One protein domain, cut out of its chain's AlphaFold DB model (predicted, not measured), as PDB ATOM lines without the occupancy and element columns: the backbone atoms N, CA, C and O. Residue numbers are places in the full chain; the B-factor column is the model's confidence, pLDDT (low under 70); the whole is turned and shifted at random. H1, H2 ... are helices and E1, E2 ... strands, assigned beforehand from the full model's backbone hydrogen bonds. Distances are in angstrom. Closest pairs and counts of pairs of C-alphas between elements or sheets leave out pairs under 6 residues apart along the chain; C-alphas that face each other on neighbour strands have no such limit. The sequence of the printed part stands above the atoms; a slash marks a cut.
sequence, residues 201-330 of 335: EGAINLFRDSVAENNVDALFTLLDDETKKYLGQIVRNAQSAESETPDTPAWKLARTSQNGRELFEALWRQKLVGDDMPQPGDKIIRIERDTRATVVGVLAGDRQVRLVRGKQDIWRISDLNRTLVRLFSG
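AT A GLANCE: This is residues 201 to 330 of the 335 residues of an uncharacterized protein of Myxococcales bacterium (UniProt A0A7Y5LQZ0). An elongated body has a strongly twisted antiparallel sheet at one end, with helix H1 packed over one face of it, and a cluster of crossed helices, H3 to H6, at the other. H2 folds back beside H1 and joins the two ends, while the long helix H3 runs along the longest axis with H6 beside it and H4 and H5 across it. The printed part has 130 residues with six named helices and four named strands, in the order H1 H2 H3 H4 H5 E1 E2 E3 E4 H6. The sheet's order is E1 E2 E3 E4, antiparallel throughout, and the class is mixed, helices and strands. The whole is compact, with a radius of gyration of the C-alphas of 15.1 A and spans of 47 by 28 by 24 A.

IN THESE COORDINATES: H1, residues 201 to 212, begins with C-alpha 201 at (218.920, 150.112, 215.990) and is 16.5 A long. H2 is residues 216 to 222. H3, residues 225 to 240, is the longest helix, 22.6 A. H4 is residues 249 to 256 and H5 residues 260 to 269. E1 is residues 284 to 289, E2 residues 294 to 299, 16.2 A, E3 residues 304 to 309, 16.3 A, and E4 residues 315 to 317. H6, residues 320 to 329, ends with C-alpha 329 at (229.688, 123.656, 202.346).

HOW THE PARTS SIT: E1 to E4 form a meander, each strand the antiparallel neighbour of the one before; E1 and E4 are the edge strands. N 288 and O 296 are 2.8 A apart between E1 and E2, N 297 and O 305 2.8 A between E2 and E3, and N 308 and O 316 2.9 A between E3 and E4, each within hydrogen-bond range. H1 is on one face of the sheet, making two layers, a helix and a sheet; the C-alphas of Ala 203 and Trp 315 are 5.8 A apart. H1 and H2 form a helical hairpin, closest at the C-alphas of Ser 210 and Leu 219, 5.8 A. H2 touches H5, closest at the C-alphas of Val 216 and Glu 265, 6.2 A. H5 touches residues 228 to 235 of H3 about perpendicular, at 87 degrees, with the C-alphas of Gly 232 and Gly 260 closest, 4.1 A. H6 touches residues 227 to 234 of H3, the same way at a shallow tilt of 20 degrees, with the C-alphas of Thr 227 and Asn 321 closest, 5.4 A. H4 touches residues 234 to 239 of H3, closest at the C-alphas of Val 235 and Ala 254, 5.0 A. H5 and H6 are apart. In the six helices each O i to N i+4 pair is within hydrogen-bond range.

THE WHOLE: The two C-alphas farthest apart, of Ser 243 and Ile 285, are 47.2 A apart. The printed part has no cut. The link from H5 to E1, residues 270 to 283, is long. Mean pLDDT of the printed part is 90.1; residues 242 to 243 and 330 are under 70.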
ATOM      1  N   GLU A 201     219.106 150.415 214.578       91.62
ATOM      2  CA  GLU A 201     218.920 150.112 215.990       91.62
ATOM      3  C   GLU A 201     217.595 149.387 216.231       91.62
ATOM      4  O   GLU A 201     217.575 148.368 216.922       91.62
ATOM      5  N   GLY A 202     216.509 149.853 215.607       91.75
ATOM      6  CA  GLY A 202     215.199 149.229 215.736       91.75
ATOM      7  C   GLY A 202     215.116 147.839 215.128       91.75
ATOM      8  O   GLY A 202     214.547 146.941 215.747       91.75
ATOM      9  N   ALA A 203     215.765 147.604 213.987       93.31
ATOM     10  CA  ALA A 203     215.865 146.263 213.417       93.31
ATOM     11  C   ALA A 203     216.660 145.296 214.318       93.31
ATOM     12  O   ALA A 203     216.253 144.145 214.482       93.31
ATOM     13  N   ILE A 204     217.756 145.754 214.939       92.19
ATOM     14  CA  ILE A 204     218.520 144.948 215.910       92.19
ATOM     15  C   ILE A 204     217.667 144.645 217.147       92.19
ATOM     16  O   ILE A 204     217.628 143.498 217.590       92.19
ATOM     17  N   ASN A 205     216.981 145.645 217.705       90.69
ATOM     18  CA  ASN A 205     216.143 145.461 218.891       90.69
ATOM     19  C   ASN A 205     214.981 144.500 218.621       90.69
ATOM     20  O   ASN A 205     214.799 143.557 219.385       90.69
ATOM     21  N   LEU A 206     214.281 144.650 217.492       91.44
ATOM     22  CA  LEU A 206     213.251 143.698 217.071       91.44
ATOM     23  C   LEU A 206     213.795 142.275 216.936       91.44
ATOM     24  O   LEU A 206     213.123 141.319 217.325       91.44
ATOM     25  N   PHE A 207     215.009 142.116 216.399       92.25
ATOM     26  CA  PHE A 207     215.628 140.799 216.287       92.25
ATOM     27  C   PHE A 207     215.887 140.200 217.672       92.25
ATOM     28  O   PHE A 207     215.498 139.064 217.922       92.25
ATOM     29  N   ARG A 208     216.480 140.969 218.593       90.56
ATOM     30  CA  ARG A 208     216.768 140.535 219.971       90.56
ATOM     31  C   ARG A 208     215.509 140.145 220.735       90.56
ATOM     32  O   ARG A 208     215.506 139.111 221.399       90.56
ATOM     33  N   ASP A 209     214.450 140.937 220.606       87.44
ATOM     34  CA  ASP A 209     213.155 140.652 221.227       87.44
ATOM     35  C   ASP A 209     212.560 139.358 220.656       87.44
ATOM     36  O   ASP A 209     212.141 138.477 221.401       87.44
ATOM     37  N   SER A 210     212.662 139.168 219.338       90.44
ATOM     38  CA  SER A 210     212.232 137.928 218.683       90.44
ATOM     39  C   SER A 210     213.045 136.706 219.139       90.44
ATOM     40  O   SER A 210     212.496 135.608 219.224       90.44
ATOM     41  N   VAL A 211     214.337 136.870 219.463       89.12
ATOM     42  CA  VAL A 211     215.155 135.808 220.080       89.12
ATOM     43  C   VAL A 211     214.668 135.511 221.499       89.12
ATOM     44  O   VAL A 211     214.495 134.341 221.838       89.12
ATOM     45  N   ALA A 212     214.414 136.544 222.312       86.00
ATOM     46  CA  ALA A 212     213.937 136.398 223.691       86.00
ATOM     47  C   ALA A 212     212.594 135.655 223.762       86.00
ATOM     48  O   ALA A 212     212.404 134.784 224.609       86.00
ATOM     49  N   GLU A 213     211.689 135.973 222.839       87.06
ATOM     50  CA  GLU A 213     210.358 135.373 222.721       87.06
ATOM     51  C   GLU A 213     210.367 134.025 221.980       87.06
ATOM     52  O   GLU A 213     209.331 133.368 221.872       87.06
ATOM     53  N   ASN A 214     211.521 133.605 221.446       89.12
ATOM     54  CA  ASN A 214     211.656 132.456 220.549       89.12
ATOM     55  C   ASN A 214     210.666 132.506 219.359       89.12
ATOM     56  O   ASN A 214     210.130 131.485 218.915       89.12
ATOM     57  N   ASN A 215     210.419 133.710 218.836       92.69
ATOM     58  CA  ASN A 215     209.496 133.983 217.741       92.69
ATOM     59  C   ASN A 215     210.197 133.811 216.384       92.69
ATOM     60  O   ASN A 215     210.691 134.761 215.769       92.69
ATOM     61  N   VAL A 216     210.241 132.567 215.910       93.44
ATOM     62  CA  VAL A 216     210.941 132.184 214.671       93.44
ATOM     63  C   VAL A 216     210.419 132.925 213.437       93.44
ATOM     64  O   VAL A 216     211.200 133.257 212.544       93.44
ATOM     65  N   ASP A 217     209.125 133.234 213.385       94.25
ATOM     66  CA  ASP A 217     208.525 133.935 212.246       94.25
ATOM     67  C   ASP A 217     208.987 135.385 212.148       94.25
ATOM     68  O   ASP A 217     209.305 135.871 211.054       94.25
ATOM     69  N   ALA A 218     209.089 136.064 213.290       93.19
ATOM     70  CA  ALA A 218     209.657 137.400 213.360       93.19
ATOM     71  C   ALA A 218     211.153 137.381 213.003       93.19
ATOM     72  O   ALA A 218     211.586 138.160 212.149       93.19
ATOM     73  N   LEU A 219     211.919 136.419 213.540       94.25
ATOM     74  CA  LEU A 219     213.339 136.240 213.206       94.25
ATOM     75  C   LEU A 219     213.553 136.039 211.704       94.25
ATOM     76  O   LEU A 219     214.342 136.757 211.091       94.25
ATOM     77  N   PHE A 220     212.812 135.114 211.085       95.62
ATOM     78  CA  PHE A 220     212.903 134.868 209.648       95.62
ATOM     79  C   PHE A 220     212.514 136.113 208.849       95.62
ATOM     80  O   PHE A 220     213.160 136.446 207.855       95.62
ATOM     81  N   THR A 221     211.484 136.846 209.278       95.12
ATOM     82  CA  THR A 221     211.047 138.078 208.611       95.12
ATOM     83  C   THR A 221     212.150 139.133 208.578       95.12
ATOM     84  O   THR A 221     212.297 139.789 207.540       95.12
ATOM     85  N   LEU A 222     212.957 139.235 209.635       94.75
ATOM     86  CA  LEU A 222     214.059 140.192 209.777       94.75
ATOM     87  C   LEU A 222     215.344 139.804 209.030       94.75
ATOM     88  O   LEU A 222     216.234 140.643 208.899       94.75
ATOM     89  N   LEU A 223     215.441 138.588 208.484       95.00
ATOM     90  CA  LEU A 223     216.559 138.211 207.616       95.00
ATOM     91  C   LEU A 223     216.519 138.969 206.284       95.00
ATOM     92  O   LEU A 223     215.445 139.326 205.765       95.00
ATOM     93  N   ASP A 224     217.701 139.201 205.719       95.69
ATOM     94  CA  ASP A 224     217.856 139.773 204.388       95.69
ATOM     95  C   ASP A 224     217.360 138.814 203.283       95.69
ATOM     96  O   ASP A 224     217.220 137.600 203.473       95.69
ATOM     97  N   ASP A 225     217.043 139.373 202.114       94.94
ATOM     98  CA  ASP A 225     216.463 138.614 201.001       94.94
ATOM     99  C   ASP A 225     217.453 137.601 200.390       94.94
ATOM    100  O   ASP A 225     217.027 136.559 199.885       94.94
ATOM    101  N   GLU A 226     218.761 137.870 200.441       94.00
ATOM    102  CA  GLU A 226     219.809 136.971 199.950       94.00
ATOM    103  C   GLU A 226     219.923 135.736 200.846       94.00
ATOM    104  O   GLU A 226     219.860 134.615 200.338       94.00
ATOM    105  N   THR A 227     219.956 135.922 202.168       94.44
ATOM    106  CA  THR A 227     219.912 134.821 203.144       94.44
ATOM    107  C   THR A 227     218.673 133.945 202.931       94.44
ATOM    108  O   THR A 227     218.771 132.716 202.853       94.44
ATOM    109  N   LYS A 228     217.491 134.552 202.765       95.75
ATOM    110  CA  LYS A 228     216.239 133.814 202.500       95.75
ATOM    111  C   LYS A 228     216.295 133.028 201.194       95.75
ATOM    112  O   LYS A 228     215.873 131.869 201.136       95.75
ATOM    113  N   LYS A 229     216.817 133.647 200.133       95.31
ATOM    114  CA  LYS A 229     216.994 133.002 198.829       95.31
ATOM    115  C   LYS A 229     217.956 131.818 198.928       95.31
ATOM    116  O   LYS A 229     217.669 130.771 198.342       95.31
ATOM    117  N   TYR A 230     219.046 131.975 199.677       95.25
ATOM    118  CA  TYR A 230     220.049 130.938 199.886       95.25
ATOM    119  C   TYR A 230     219.470 129.731 200.630       95.25
ATOM    120  O   TYR A 230     219.587 128.610 200.143       95.25
ATOM    121  N   LEU A 231     218.717 129.949 201.714       96.25
ATOM    122  CA  LEU A 231     217.976 128.884 202.408       96.25
ATOM    123  C   LEU A 231     217.049 128.107 201.463       96.25
ATOM    124  O   LEU A 231     217.040 126.877 201.459       96.25
ATOM    125  N   GLY A 232     216.301 128.807 200.606       96.06
ATOM    126  CA  GLY A 232     215.456 128.157 199.603       96.06
ATOM    127  C   GLY A 232     216.247 127.364 198.554       96.06
ATOM    128  O   GLY A 232     215.764 126.348 198.059       96.06
ATOM    129  N   GLN A 233     217.456 127.808 198.203       95.31
ATOM    130  CA  GLN A 233     218.342 127.076 197.298       95.31
ATOM    131  C   GLN A 233     218.899 125.809 197.947       95.31
ATOM    132  O   GLN A 233     218.926 124.775 197.288       95.31
ATOM    133  N   ILE A 234     219.268 125.864 199.228       94.62
ATOM    134  CA  ILE A 234     219.717 124.695 199.991       94.62
ATOM    135  C   ILE A 234     218.639 123.606 199.982       94.62
ATOM    136  O   ILE A 234     218.944 122.466 199.641       94.62
ATOM    137  N   VAL A 235     217.382 123.958 200.278       95.56
ATOM    138  CA  VAL A 235     216.257 123.003 200.256       95.56
ATOM    139  C   VAL A 235     216.098 122.361 198.876       95.56
ATOM    140  O   VAL A 235     216.064 121.138 198.769       95.56
ATOM    141  N   ARG A 236     216.079 123.166 197.802       94.44
ATOM    142  CA  ARG A 236     215.964 122.640 196.429       94.44
ATOM    143  C   ARG A 236     217.108 121.691 196.077       94.44
ATOM    144  O   ARG A 236     216.859 120.619 195.536       94.44
ATOM    145  N   ASN A 237     218.342 122.070 196.404       92.31
ATOM    146  CA  ASN A 237     219.516 121.246 196.136       92.31
ATOM    147  C   ASN A 237     219.441 119.920 196.906       92.31
ATOM    148  O   ASN A 237     219.634 118.862 196.311       92.31
ATOM    149  N   ALA A 238     219.100 119.974 198.198       92.12
ATOM    150  CA  ALA A 238     218.976 118.805 199.065       92.12
ATOM    151  C   ALA A 238     217.946 117.794 198.542       92.12
ATOM    152  O   ALA A 238     218.205 116.594 198.552       92.12
ATOM    153  N   GLN A 239     216.809 118.282 198.047       90.50
ATOM    154  CA  GLN A 239     215.742 117.451 197.488       90.50
ATOM    155  C   GLN A 239     216.098 116.874 196.110       90.50
ATOM    156  O   GLN A 239     215.681 115.768 195.783       90.50
ATOM    157  N   SER A 240     216.875 117.596 195.296       89.38
ATOM    158  CA  SER A 240     217.285 117.122 193.965       89.38
ATOM    159  C   SER A 240     218.450 116.125 193.975       89.38
ATOM    160  O   SER A 240     218.591 115.353 193.033       89.38
ATOM    161  N   ALA A 241     219.287 116.148 195.017       81.50
ATOM    162  CA  ALA A 241     220.562 115.431 195.083       81.50
ATOM    163  C   ALA A 241     220.609 114.458 196.275       81.50
ATOM    164  O   ALA A 241     221.618 114.357 196.975       81.50
ATOM    165  N   GLU A 242     219.498 113.762 196.544       67.88
ATOM    166  CA  GLU A 242     219.271 113.004 197.784       67.88
ATOM    167  C   GLU A 242     220.380 111.977 198.105       67.88
ATOM    168  O   GLU A 242     220.662 111.735 199.279       67.88
ATOM    169  N   SER A 243     221.069 111.442 197.089       65.19
ATOM    170  CA  SER A 243     222.197 110.505 197.228       65.19
ATOM    171  C   SER A 243     223.598 111.138 197.238       65.19
ATOM    172  O   SER A 243     224.564 110.434 197.516       65.19
ATOM    173  N   GLU A 244     223.737 112.429 196.920       78.06
ATOM    174  CA  GLU A 244     225.037 113.112 196.747       78.06
ATOM    175  C   GLU A 244     225.320 114.173 197.822       78.06
ATOM    176  O   GLU A 244     226.427 114.710 197.896       78.06
ATOM    177  N   THR A 245     224.344 114.485 198.679       81.81
ATOM    178  CA  THR A 245     224.541 115.443 199.776       81.81
ATOM    179  C   THR A 245     225.194 114.793 201.005       81.81
ATOM    180  O   THR A 245     224.903 113.637 201.320       81.81
ATOM    181  N   PRO A 246     226.072 115.508 201.737       85.12
ATOM    182  CA  PRO A 246     226.716 114.983 202.941       85.12
ATOM    183  C   PRO A 246     225.716 114.519 204.011       85.12
ATOM    184  O   PRO A 246     224.745 115.221 204.301       85.12
ATOM    185  N   ASP A 247     225.995 113.401 204.693       88.25
ATOM    186  CA  ASP A 247     225.130 112.883 205.768       88.25
ATOM    187  C   ASP A 247     225.315 113.626 207.107       88.25
ATOM    188  O   ASP A 247     225.653 113.055 208.142       88.25
ATOM    189  N   THR A 248     225.097 114.940 207.093       91.06
ATOM    190  CA  THR A 248     225.175 115.808 208.282       91.06
ATOM    191  C   THR A 248     223.778 116.157 208.811       91.06
ATOM    192  O   THR A 248     222.807 116.118 208.046       91.06
ATOM    193  N   PRO A 249     223.636 116.557 210.093       93.00
ATOM    194  CA  PRO A 249     222.354 117.007 210.638       93.00
ATOM    195  C   PRO A 249     221.703 118.137 209.825       93.00
ATOM    196  O   PRO A 249     220.514 118.065 209.535       93.00
ATOM    197  N   ALA A 250     222.475 119.135 209.383       93.50
ATOM    198  CA  ALA A 250     221.954 120.261 208.605       93.50
ATOM    199  C   ALA A 250     221.368 119.815 207.249       93.50
ATOM    200  O   ALA A 250     220.249 120.192 206.899       93.50
ATOM    201  N   TRP A 251     222.074 118.943 206.519       94.00
ATOM    202  CA  TRP A 251     221.591 118.374 205.255       94.00
ATOM    203  C   TRP A 251     220.393 117.425 205.442       94.00
ATOM    204  O   TRP A 251     219.521 117.369 204.575       94.00
ATOM    205  N   LYS A 252     220.286 116.716 206.577       93.44
ATOM    206  CA  LYS A 252     219.078 115.942 206.934       93.44
ATOM    207  C   LYS A 252     217.857 116.850 207.083       93.44
ATOM    208  O   LYS A 252     216.832 116.574 206.469       93.44
ATOM    209  N   LEU A 253     217.987 117.958 207.816       95.62
ATOM    210  CA  LEU A 253     216.903 118.934 207.984       95.62
ATOM    211  C   LEU A 253     216.508 119.591 206.653       95.62
ATOM    212  O   LEU A 253     215.323 119.775 206.385       95.62
ATOM    213  N   ALA A 254     217.482 119.908 205.794       95.19
ATOM    214  CA  ALA A 254     217.220 120.483 204.473       95.19
ATOM    215  C   ALA A 254     216.408 119.555 203.561       95.19
ATOM    216  O   ALA A 254     215.522 120.038 202.860       95.19
ATOM    217  N   ARG A 255     216.665 118.238 203.597       94.31
ATOM    218  CA  ARG A 255     215.903 117.240 202.826       94.31
ATOM    219  C   ARG A 255     214.443 117.148 203.263       94.31
ATOM    220  O   ARG A 255     213.565 117.002 202.420       94.31
ATOM    221  N   THR A 256     214.184 117.242 204.566       95.56
ATOM    222  CA  THR A 256     212.828 117.105 205.120       95.56
ATOM    223  C   THR A 256     212.018 118.399 205.095       95.56
ATOM    224  O   THR A 256     210.806 118.346 205.270       95.56
ATOM    225  N   SER A 257     212.664 119.550 204.900       97.06
ATOM    226  CA  SER A 257     211.997 120.857 204.869       97.06
ATOM    227  C   SER A 257     211.328 121.111 203.518       97.06
ATOM    228  O   SER A 257     211.890 120.786 202.475       97.06
ATOM    229  N   GLN A 258     210.166 121.765 203.501       96.81
ATOM    230  CA  GLN A 258     209.445 122.105 202.268       96.81
ATOM    231  C   GLN A 258     209.931 123.413 201.637       96.81
ATOM    232  O   GLN A 258     209.801 123.621 200.430       96.81
ATOM    233  N   ASN A 259     210.466 124.334 202.440       97.44
ATOM    234  CA  ASN A 259     210.930 125.642 201.985       97.44
ATOM    235  C   ASN A 259     211.999 126.226 202.928       97.44
ATOM    236  O   ASN A 259     212.292 125.681 203.989       97.44
ATOM    237  N   GLY A 260     212.586 127.362 202.537       96.44
ATOM    238  CA  GLY A 260     213.662 128.001 203.301       96.44
ATOM    239  C   GLY A 260     213.262 128.491 204.702       96.44
ATOM    240  O   GLY A 260     214.122 128.528 205.576       96.44
ATOM    241  N   ARG A 261     211.983 128.835 204.938       97.56
ATOM    242  CA  ARG A 261     211.487 129.215 206.275       97.56
ATOM    243  C   ARG A 261     211.484 128.006 207.202       97.56
ATOM    244  O   ARG A 261     212.018 128.097 208.299       97.56
ATOM    245  N   GLU A 262     210.923 126.887 206.751       97.75
ATOM    246  CA  GLU A 262     210.885 125.649 207.538       97.75
ATOM    247  C   GLU A 262     212.299 125.138 207.844       97.75
ATOM    248  O   GLU A 262     212.584 124.740 208.973       97.75
ATOM    249  N   LEU A 263     213.223 125.253 206.880       97.50
ATOM    250  CA  LEU A 263     214.630 124.942 207.123       97.50
ATOM    251  C   LEU A 263     215.236 125.854 208.197       97.50
ATOM    252  O   LEU A 263     215.900 125.363 209.106       97.50
ATOM    253  N   PHE A 264     215.014 127.168 208.118       96.75
ATOM    254  CA  PHE A 264     215.495 128.097 209.142       96.75
ATOM    255  C   PHE A 264     214.952 127.747 210.529       96.75
ATOM    256  O   PHE A 264     215.721 127.671 211.484       96.75
ATOM    257  N   GLU A 265     213.653 127.476 210.633       97.00
ATOM    258  CA  GLU A 265     213.012 127.066 211.879       97.00
ATOM    259  C   GLU A 265     213.627 125.786 212.452       97.00
ATOM    260  O   GLU A 265     213.939 125.721 213.644       97.00
ATOM    261  N   ALA A 266     213.851 124.781 211.605       96.62
ATOM    262  CA  ALA A 266     214.478 123.533 212.009       96.62
ATOM    263  C   ALA A 266     215.917 123.748 212.512       96.62
ATOM    264  O   ALA A 266     216.292 123.208 213.555       96.62
ATOM    265  N   LEU A 267     216.708 124.568 211.810       95.75
ATOM    266  CA  LEU A 267     218.072 124.924 212.218       95.75
ATOM    267  C   LEU A 267     218.082 125.698 213.544       95.75
ATOM    268  O   LEU A 267     218.923 125.422 214.400       95.75
ATOM    269  N   TRP A 268     217.146 126.632 213.728       94.31
ATOM    270  CA  TRP A 268     217.005 127.438 214.941       94.31
ATOM    271  C   TRP A 268     216.653 126.573 216.156       94.31
ATOM    272  O   TRP A 268     217.338 126.616 217.176       94.31
ATOM    273  N   ARG A 269     215.640 125.705 216.032       94.12
ATOM    274  CA  ARG A 269     215.212 124.789 217.108       94.12
ATOM    275  C   ARG A 269     216.310 123.814 217.528       94.12
ATOM    276  O   ARG A 269     216.406 123.469 218.702       94.12
ATOM    277  N   GLN A 270     217.140 123.384 216.579       94.56
ATOM    278  CA  GLN A 270     218.287 122.507 216.827       94.56
ATOM    279  C   GLN A 270     219.542 123.272 217.279       94.56
ATOM    280  O   GLN A 270     220.589 122.654 217.459       94.56
ATOM    281  N   LYS A 271     219.456 124.601 217.455       92.06
ATOM    282  CA  LYS A 271     220.575 125.486 217.821       92.06
ATOM    283  C   LYS A 271     221.786 125.347 216.892       92.06
ATOM    284  O   LYS A 271     222.927 125.501 217.307       92.06
ATOM    285  N   LEU A 272     221.540 125.036 215.620       89.50
ATOM    286  CA  LEU A 272     222.584 124.998 214.590       89.50
ATOM    287  C   LEU A 272     222.896 126.400 214.057       89.50
ATOM    288  O   LEU A 272     223.927 126.619 213.427       89.50
ATOM    289  N   VAL A 273     222.000 127.350 214.316       87.69
ATOM    290  CA  VAL A 273     222.153 128.779 214.054       87.69
ATOM    291  C   VAL A 273     221.713 129.552 215.298       87.69
ATOM    292  O   VAL A 273     220.896 129.053 216.068       87.69
ATOM    293  N   GLY A 274     222.226 130.771 215.478       81.25
ATOM    294  CA  GLY A 274     221.780 131.685 216.536       81.25
ATOM    295  C   GLY A 274     222.873 132.148 217.497       81.25
ATOM    296  O   GLY A 274     222.768 133.263 217.990       81.25
ATOM    297  N   ASP A 275     223.949 131.384 217.694       82.62
ATOM    298  CA  ASP A 275     225.014 131.764 218.642       82.62
ATOM    299  C   ASP A 275     225.692 133.089 218.263       82.62
ATOM    300  O   ASP A 275     225.897 133.961 219.106       82.62
ATOM    301  N   ASP A 276     225.943 133.290 216.968       77.38
ATOM    302  CA  ASP A 276     226.566 134.507 216.440       77.38
ATOM    303  C   ASP A 276     225.577 135.689 216.325       77.38
ATOM    304  O   ASP A 276     225.991 136.818 216.069       77.38
ATOM    305  N   MET A 277     224.282 135.474 216.586       82.81
ATOM    306  CA  MET A 277     223.222 136.476 216.420       82.81
ATOM    307  C   MET A 277     222.983 137.342 217.664       82.81
ATOM    308  O   MET A 277     223.250 136.869 218.772       82.81
ATOM    309  N   PRO A 278     222.424 138.565 217.508       84.38
ATOM    310  CA  PRO A 278     222.050 139.421 218.635       84.38
ATOM    311  C   PRO A 278     221.228 138.668 219.685       84.38
ATOM    312  O   PRO A 278     220.208 138.063 219.354       84.38
ATOM    313  N   GLN A 279     221.648 138.737 220.946       86.50
ATOM    314  CA  GLN A 279     220.997 138.057 222.062       86.50
ATOM    315  C   GLN A 279     220.170 139.021 222.929       86.50
ATOM    316  O   GLN A 279     220.398 140.245 222.936       86.50
ATOM    317  N   PRO A 280     219.219 138.486 223.717       83.56
ATOM    318  CA  PRO A 280     218.555 139.255 224.759       83.56
ATOM    319  C   PRO A 280     219.602 139.855 225.710       83.56
ATOM    320  O   PRO A 280     220.508 139.165 226.168       83.56
ATOM    321  N   GLY A 281     219.508 141.158 225.990       78.81
ATOM    322  CA  GLY A 281     220.461 141.864 226.865       78.81
ATOM    323  C   GLY A 281     221.677 142.510 226.178       78.81
ATOM    324  O   GLY A 281     222.243 143.440 226.750       78.81
ATOM    325  N   ASP A 282     222.006 142.147 224.932       84.69
ATOM    326  CA  ASP A 282     223.115 142.776 224.189       84.69
ATOM    327  C   ASP A 282     222.894 144.284 223.965       84.69
ATOM    328  O   ASP A 282     221.965 144.695 223.277       84.69
ATOM    329  N   LYS A 283     223.746 145.157 224.506       85.31
ATOM    330  CA  LYS A 283     223.590 146.609 224.303       85.31
ATOM    331  C   LYS A 283     224.272 147.054 223.015       85.31
ATOM    332  O   LYS A 283     225.450 146.769 222.836       85.31
ATOM    333  N   ILE A 284     223.572 147.803 222.165       87.25
ATOM    334  CA  ILE A 284     224.187 148.478 221.014       87.25
ATOM    335  C   ILE A 284     225.096 149.590 221.553       87.25
ATOM    336  O   ILE A 284     224.628 150.496 222.239       87.25
ATOM    337  N   ILE A 285     226.394 149.508 221.266       88.44
ATOM    338  CA  ILE A 285     227.382 150.531 221.628       88.44
ATOM    339  C   ILE A 285     227.400 151.633 220.571       88.44
ATOM    340  O   ILE A 285     227.427 152.816 220.904       88.44
ATOM    341  N   ARG A 286     227.415 151.245 219.292       90.50
ATOM    342  CA  ARG A 286     227.428 152.170 218.153       90.50
ATOM    343  C   ARG A 286     226.979 151.478 216.870       90.50
ATOM    344  O   ARG A 286     227.135 150.267 216.735       90.50
ATOM    345  N   ILE A 287     226.491 152.267 215.917       91.00
ATOM    346  CA  ILE A 287     226.262 151.838 214.535       91.00
ATOM    347  C   ILE A 287     227.341 152.457 213.648       91.00
ATOM    348  O   ILE A 287     227.468 153.678 213.553       91.00
ATOM    349  N   GLU A 288     228.119 151.611 212.986       92.81
ATOM    350  CA  GLU A 288     229.130 152.013 212.015       92.81
ATOM    351  C   GLU A 288     228.560 151.906 210.604       92.81
ATOM    352  O   GLU A 288     227.995 150.886 210.206       92.81
ATOM    353  N   ARG A 289     228.699 152.976 209.820       87.56
ATOM    354  CA  ARG A 289     228.288 152.955 208.418       87.56
ATOM    355  C   ARG A 289     229.399 152.336 207.576       87.56
ATOM    356  O   ARG A 289     230.482 152.903 207.497       87.56
ATOM    357  N   ASP A 290     229.084 151.228 206.915       84.06
ATOM    358  CA  ASP A 290     229.969 150.570 205.951       84.06
ATOM    359  C   ASP A 290     229.712 151.135 204.542       84.06
ATOM    360  O   ASP A 290     230.581 151.752 203.927       84.06
ATOM    361  N   THR A 291     228.458 151.093 204.075       85.56
ATOM    362  CA  THR A 291     228.037 151.730 202.814       85.56
ATOM    363  C   THR A 291     226.703 152.474 202.965       85.56
ATOM    364  O   THR A 291     226.132 152.573 204.049       85.56
ATOM    365  N   ARG A 292     226.150 153.028 201.873       77.19
ATOM    366  CA  ARG A 292     224.794 153.626 201.891       77.19
ATOM    367  C   ARG A 292     223.681 152.603 202.157       77.19
ATOM    368  O   ARG A 292     222.583 153.012 202.532       77.19
ATOM    369  N   ALA A 293     223.948 151.318 201.929       87.75
ATOM    370  CA  ALA A 293     222.982 150.232 202.068       87.75
ATOM    371  C   ALA A 293     223.401 149.186 203.114       87.75
ATOM    372  O   ALA A 293     222.646 148.248 203.338       87.75
ATOM    373  N   THR A 294     224.565 149.340 203.752       90.31
ATOM    374  CA  THR A 294     225.077 148.412 204.768       90.31
ATOM    375  C   THR A 294     225.570 149.164 205.996       90.31
ATOM    376  O   THR A 294     226.210 150.213 205.892       90.31
ATOM    377  N   VAL A 295     225.267 148.622 207.169       93.56
ATOM    378  CA  VAL A 295     225.757 149.122 208.456       93.56
ATOM    379  C   VAL A 295     226.169 147.953 209.336       93.56
ATOM    380  O   VAL A 295     225.690 146.832 209.160       93.56
ATOM    381  N   VAL A 296     227.050 148.226 210.288       92.19
ATOM    382  CA  VAL A 296     227.497 147.270 211.295       92.19
ATOM    383  C   VAL A 296     227.099 147.803 212.664       92.19
ATOM    384  O   VAL A 296     227.584 148.845 213.100       92.19
ATOM    385  N   GLY A 297     226.196 147.105 213.342       89.25
ATOM    386  CA  GLY A 297     225.909 147.341 214.747       89.25
ATOM    387  C   GLY A 297     226.967 146.681 215.615       89.25
ATOM    388  O   GLY A 297     227.148 145.469 215.547       89.25
ATOM    389  N   VAL A 298     227.666 147.471 216.426       89.88
ATOM    390  CA  VAL A 298     228.622 146.970 217.418       89.88
ATOM    391  C   VAL A 298     227.894 146.840 218.747       89.88
ATOM    392  O   VAL A 298     227.408 147.832 219.295       89.88
ATOM    393  N   LEU A 299     227.799 145.617 219.248       88.06
ATOM    394  CA  LEU A 299     227.183 145.276 220.524       88.06
ATOM    395  C   LEU A 299     228.237 145.236 221.640       88.06
ATOM    396  O   LEU A 299     229.441 145.168 221.390       88.06
ATOM    397  N   ALA A 300     227.783 145.252 222.891       82.69
ATOM    398  CA  ALA A 300     228.635 145.017 224.048       82.69
ATOM    399  C   ALA A 300     229.390 143.682 223.931       82.69
ATOM    400  O   ALA A 300     228.820 142.674 223.521       82.69
ATOM    401  N   GLY A 301     230.680 143.689 224.283       82.88
ATOM    402  CA  GLY A 301     231.570 142.542 224.067       82.88
ATOM    403  C   GLY A 301     232.108 142.426 222.635       82.88
ATOM    404  O   GLY A 301     232.462 141.328 222.221       82.88
ATOM    405  N   ASP A 302     232.135 143.534 221.884       83.00
ATOM    406  CA  ASP A 302     232.704 143.665 220.530       83.00
ATOM    407  C   ASP A 302     232.080 142.758 219.455       83.00
ATOM    408  O   ASP A 302     232.629 142.579 218.365       83.00
ATOM    409  N   ARG A 303     230.888 142.219 219.721       85.81
ATOM    410  CA  ARG A 303     230.120 141.462 218.730       85.81
ATOM    411  C   ARG A 303     229.582 142.398 217.657       85.81
ATOM    412  O   ARG A 303     229.089 143.484 217.959       85.81
ATOM    413  N   GLN A 304     229.643 141.968 216.402       89.88
ATOM    414  CA  GLN A 304     229.210 142.765 215.258       89.88
ATOM    415  C   GLN A 304     228.001 142.139 214.579       89.88
ATOM    416  O   GLN A 304     227.959 140.928 214.384       89.88
ATOM    417  N   VAL A 305     227.056 142.993 214.191       90.56
ATOM    418  CA  VAL A 305     225.829 142.615 213.497       90.56
ATOM    419  C   VAL A 305     225.733 143.411 212.205       90.56
ATOM    420  O   VAL A 305     225.609 144.634 212.240       90.56
ATOM    421  N   ARG A 306     225.796 142.757 211.053       93.38
ATOM    422  CA  ARG A 306     225.676 143.400 209.746       93.38
ATOM    423  C   ARG A 306     224.223 143.485 209.333       93.38
ATOM    424  O   ARG A 306     223.533 142.470 209.187       93.38
ATOM    425  N   LEU A 307     223.793 144.704 209.038       94.56
ATOM    426  CA  LEU A 307     222.483 144.978 208.481       94.56
ATOM    427  C   LEU A 307     222.588 145.472 207.048       94.56
ATOM    428  O   LEU A 307     223.465 146.266 206.703       94.56
ATOM    429  N   VAL A 308     221.632 145.040 206.235       95.38
ATOM    430  CA  VAL A 308     221.447 145.491 204.858       95.38
ATOM    431  C   VAL A 308     220.097 146.185 204.745       95.38
ATOM    432  O   VAL A 308     219.082 145.710 205.259       95.38
ATOM    433  N   ARG A 309     220.083 147.324 204.059       94.69
ATOM    434  CA  ARG A 309     218.880 148.106 203.783       94.69
ATOM    435  C   ARG A 309     218.079 147.440 202.664       94.69
ATOM    436  O   ARG A 309     218.518 147.394 201.517       94.69
ATOM    437  N   GLY A 310     216.913 146.908 203.007       92.19
ATOM    438  CA  GLY A 310     215.996 146.236 202.092       92.19
ATOM    439  C   GLY A 310     214.950 147.166 201.471       92.19
ATOM    440  O   GLY A 310     215.060 148.394 201.470       92.19
ATOM    441  N   LYS A 311     213.886 146.561 200.926       90.81
ATOM    442  CA  LYS A 311     212.722 147.290 200.397       90.81
ATOM    443  C   LYS A 311     212.012 148.075 201.505       90.81
ATOM    444  O   LYS A 311     212.046 147.674 202.664       90.81
ATOM    445  N   GLN A 312     211.331 149.158 201.120       91.50
ATOM    446  CA  GLN A 312     210.585 150.039 202.037       91.50
ATOM    447  C   GLN A 312     211.437 150.629 203.169       91.50
ATOM    448  O   GLN A 312     210.901 150.965 204.220       91.50
ATOM    449  N   ASP A 313     212.745 150.762 202.942       91.56
ATOM    450  CA  ASP A 313     213.677 151.327 203.919       91.56
ATOM    451  C   ASP A 313     213.879 150.469 205.183       91.56
ATOM    452  O   ASP A 313     214.310 150.960 206.214       91.56
ATOM    453  N   ILE A 314     213.562 149.174 205.125       94.00
ATOM    454  CA  ILE A 314     213.658 148.261 206.272       94.00
ATOM    455  C   ILE A 314     215.069 147.670 206.356       94.00
ATOM    456  O   ILE A 314     215.528 147.040 205.399       94.00
ATOM    457  N   TRP A 315     215.737 147.808 207.498       96.12
ATOM    458  CA  TRP A 315     217.009 147.147 207.788       96.12
ATOM    459  C   TRP A 315     216.795 145.679 208.151       96.12
ATOM    460  O   TRP A 315     215.856 145.321 208.861       96.12
ATOM    461  N   ARG A 316     217.661 144.811 207.624       95.38
ATOM    462  CA  ARG A 316     217.566 143.352 207.753       95.38
ATOM    463  C   ARG A 316     218.910 142.757 208.143       95.38
ATOM    464  O   ARG A 316     219.937 143.241 207.678       95.38
ATOM    465  N   ILE A 317     218.903 141.705 208.955       93.75
ATOM    466  CA  ILE A 317     220.118 141.026 209.425       93.75
ATOM    467  C   ILE A 317     220.704 140.163 208.306       93.75
ATOM    468  O   ILE A 317     219.971 139.393 207.681       93.75
ATOM    469  N   SER A 318     222.019 140.276 208.089       91.81
ATOM    470  CA  SER A 318     222.747 139.589 207.007       91.81
ATOM    471  C   SER A 318     223.839 138.615 207.452       91.81
ATOM    472  O   SER A 318     224.416 137.904 206.629       91.81
ATOM    473  N   ASP A 319     224.109 138.515 208.756       82.88
ATOM    474  CA  ASP A 319     225.208 137.681 209.262       82.88
ATOM    475  C   ASP A 319     224.966 136.178 209.127       82.88
ATOM    476  O   ASP A 319     225.912 135.389 209.160       82.88
ATOM    477  N   LEU A 320     223.712 135.762 208.917       85.06
ATOM    478  CA  LEU A 320     223.361 134.344 208.891       85.06
ATOM    479  C   LEU A 320     223.995 133.617 207.700       85.06
ATOM    480  O   LEU A 320     224.275 132.422 207.789       85.06
ATOM    481  N   ASN A 321     224.246 134.325 206.596       82.56
ATOM    482  CA  ASN A 321     224.743 133.713 205.370       82.56
ATOM    483  C   ASN A 321     226.097 133.011 205.586       82.56
ATOM    484  O   ASN A 321     226.296 131.894 205.116       82.56
ATOM    485  N   ARG A 322     227.005 133.595 206.383       83.44
ATOM    486  CA  ARG A 322     228.308 132.974 206.698       83.44
ATOM    487  C   ARG A 322     228.149 131.670 207.476       83.44
ATOM    488  O   ARG A 322     228.773 130.666 207.129       83.44
ATOM    489  N   THR A 323     227.289 131.668 208.493       86.81
ATOM    490  CA  THR A 323     226.988 130.473 209.290       86.81
ATOM    491  C   THR A 323     226.360 129.382 208.423       86.81
ATOM    492  O   THR A 323     226.774 128.228 208.507       86.81
ATOM    493  N   LEU A 324     225.423 129.738 207.537       89.25
ATOM    494  CA  LEU A 324     224.797 128.790 206.609       89.25
ATOM    495  C   LEU A 324     225.805 128.211 205.615       89.25
ATOM    496  O   LEU A 324     225.836 126.997 205.427       89.25
ATOM    497  N   VAL A 325     226.670 129.040 205.024       87.88
ATOM    498  CA  VAL A 325     227.737 128.556 204.137       87.88
ATOM    499  C   VAL A 325     228.611 127.549 204.879       87.88
ATOM    500  O   VAL A 325     228.817 126.455 204.365       87.88
ATOM    501  N   ARG A 326     229.056 127.843 206.108       88.00
ATOM    502  CA  ARG A 326     229.849 126.904 206.924       88.00
ATOM    503  C   ARG A 326     229.115 125.582 207.178       88.00
ATOM    504  O   ARG A 326     229.709 124.518 207.041       88.00
ATOM    505  N   LEU A 327     227.826 125.640 207.520       89.12
ATOM    506  CA  LEU A 327     227.013 124.451 207.801       89.12
ATOM    507  C   LEU A 327     226.833 123.545 206.575       89.12
ATOM    508  O   LEU A 327     226.827 122.324 206.724       89.12
ATOM    509  N   PHE A 328     226.679 124.120 205.378       89.50
ATOM    510  CA  PHE A 328     226.284 123.367 204.180       89.50
ATOM    511  C   PHE A 328     227.419 123.109 203.177       89.50
ATOM    512  O   PHE A 328     227.315 122.171 202.390       89.50
ATOM    513  N   SER A 329     228.516 123.869 203.216       83.06
ATOM    514  CA  SER A 329     229.688 123.656 202.346       83.06
ATOM    515  C   SER A 329     230.655 122.584 202.858       83.06
ATOM    516  O   SER A 329     231.539 122.155 202.118       83.06
ATOM    517  N   GLY A 330     230.534 122.170 204.127       64.94
ATOM    518  CA  GLY A 330     231.475 121.245 204.770       64.94
ATOM    519  C   GLY A 330     232.904 121.794 204.900       64.94
ATOM    520  O   GLY A 330     233.790 121.081 205.366       64.94
TER     521      GLY A 330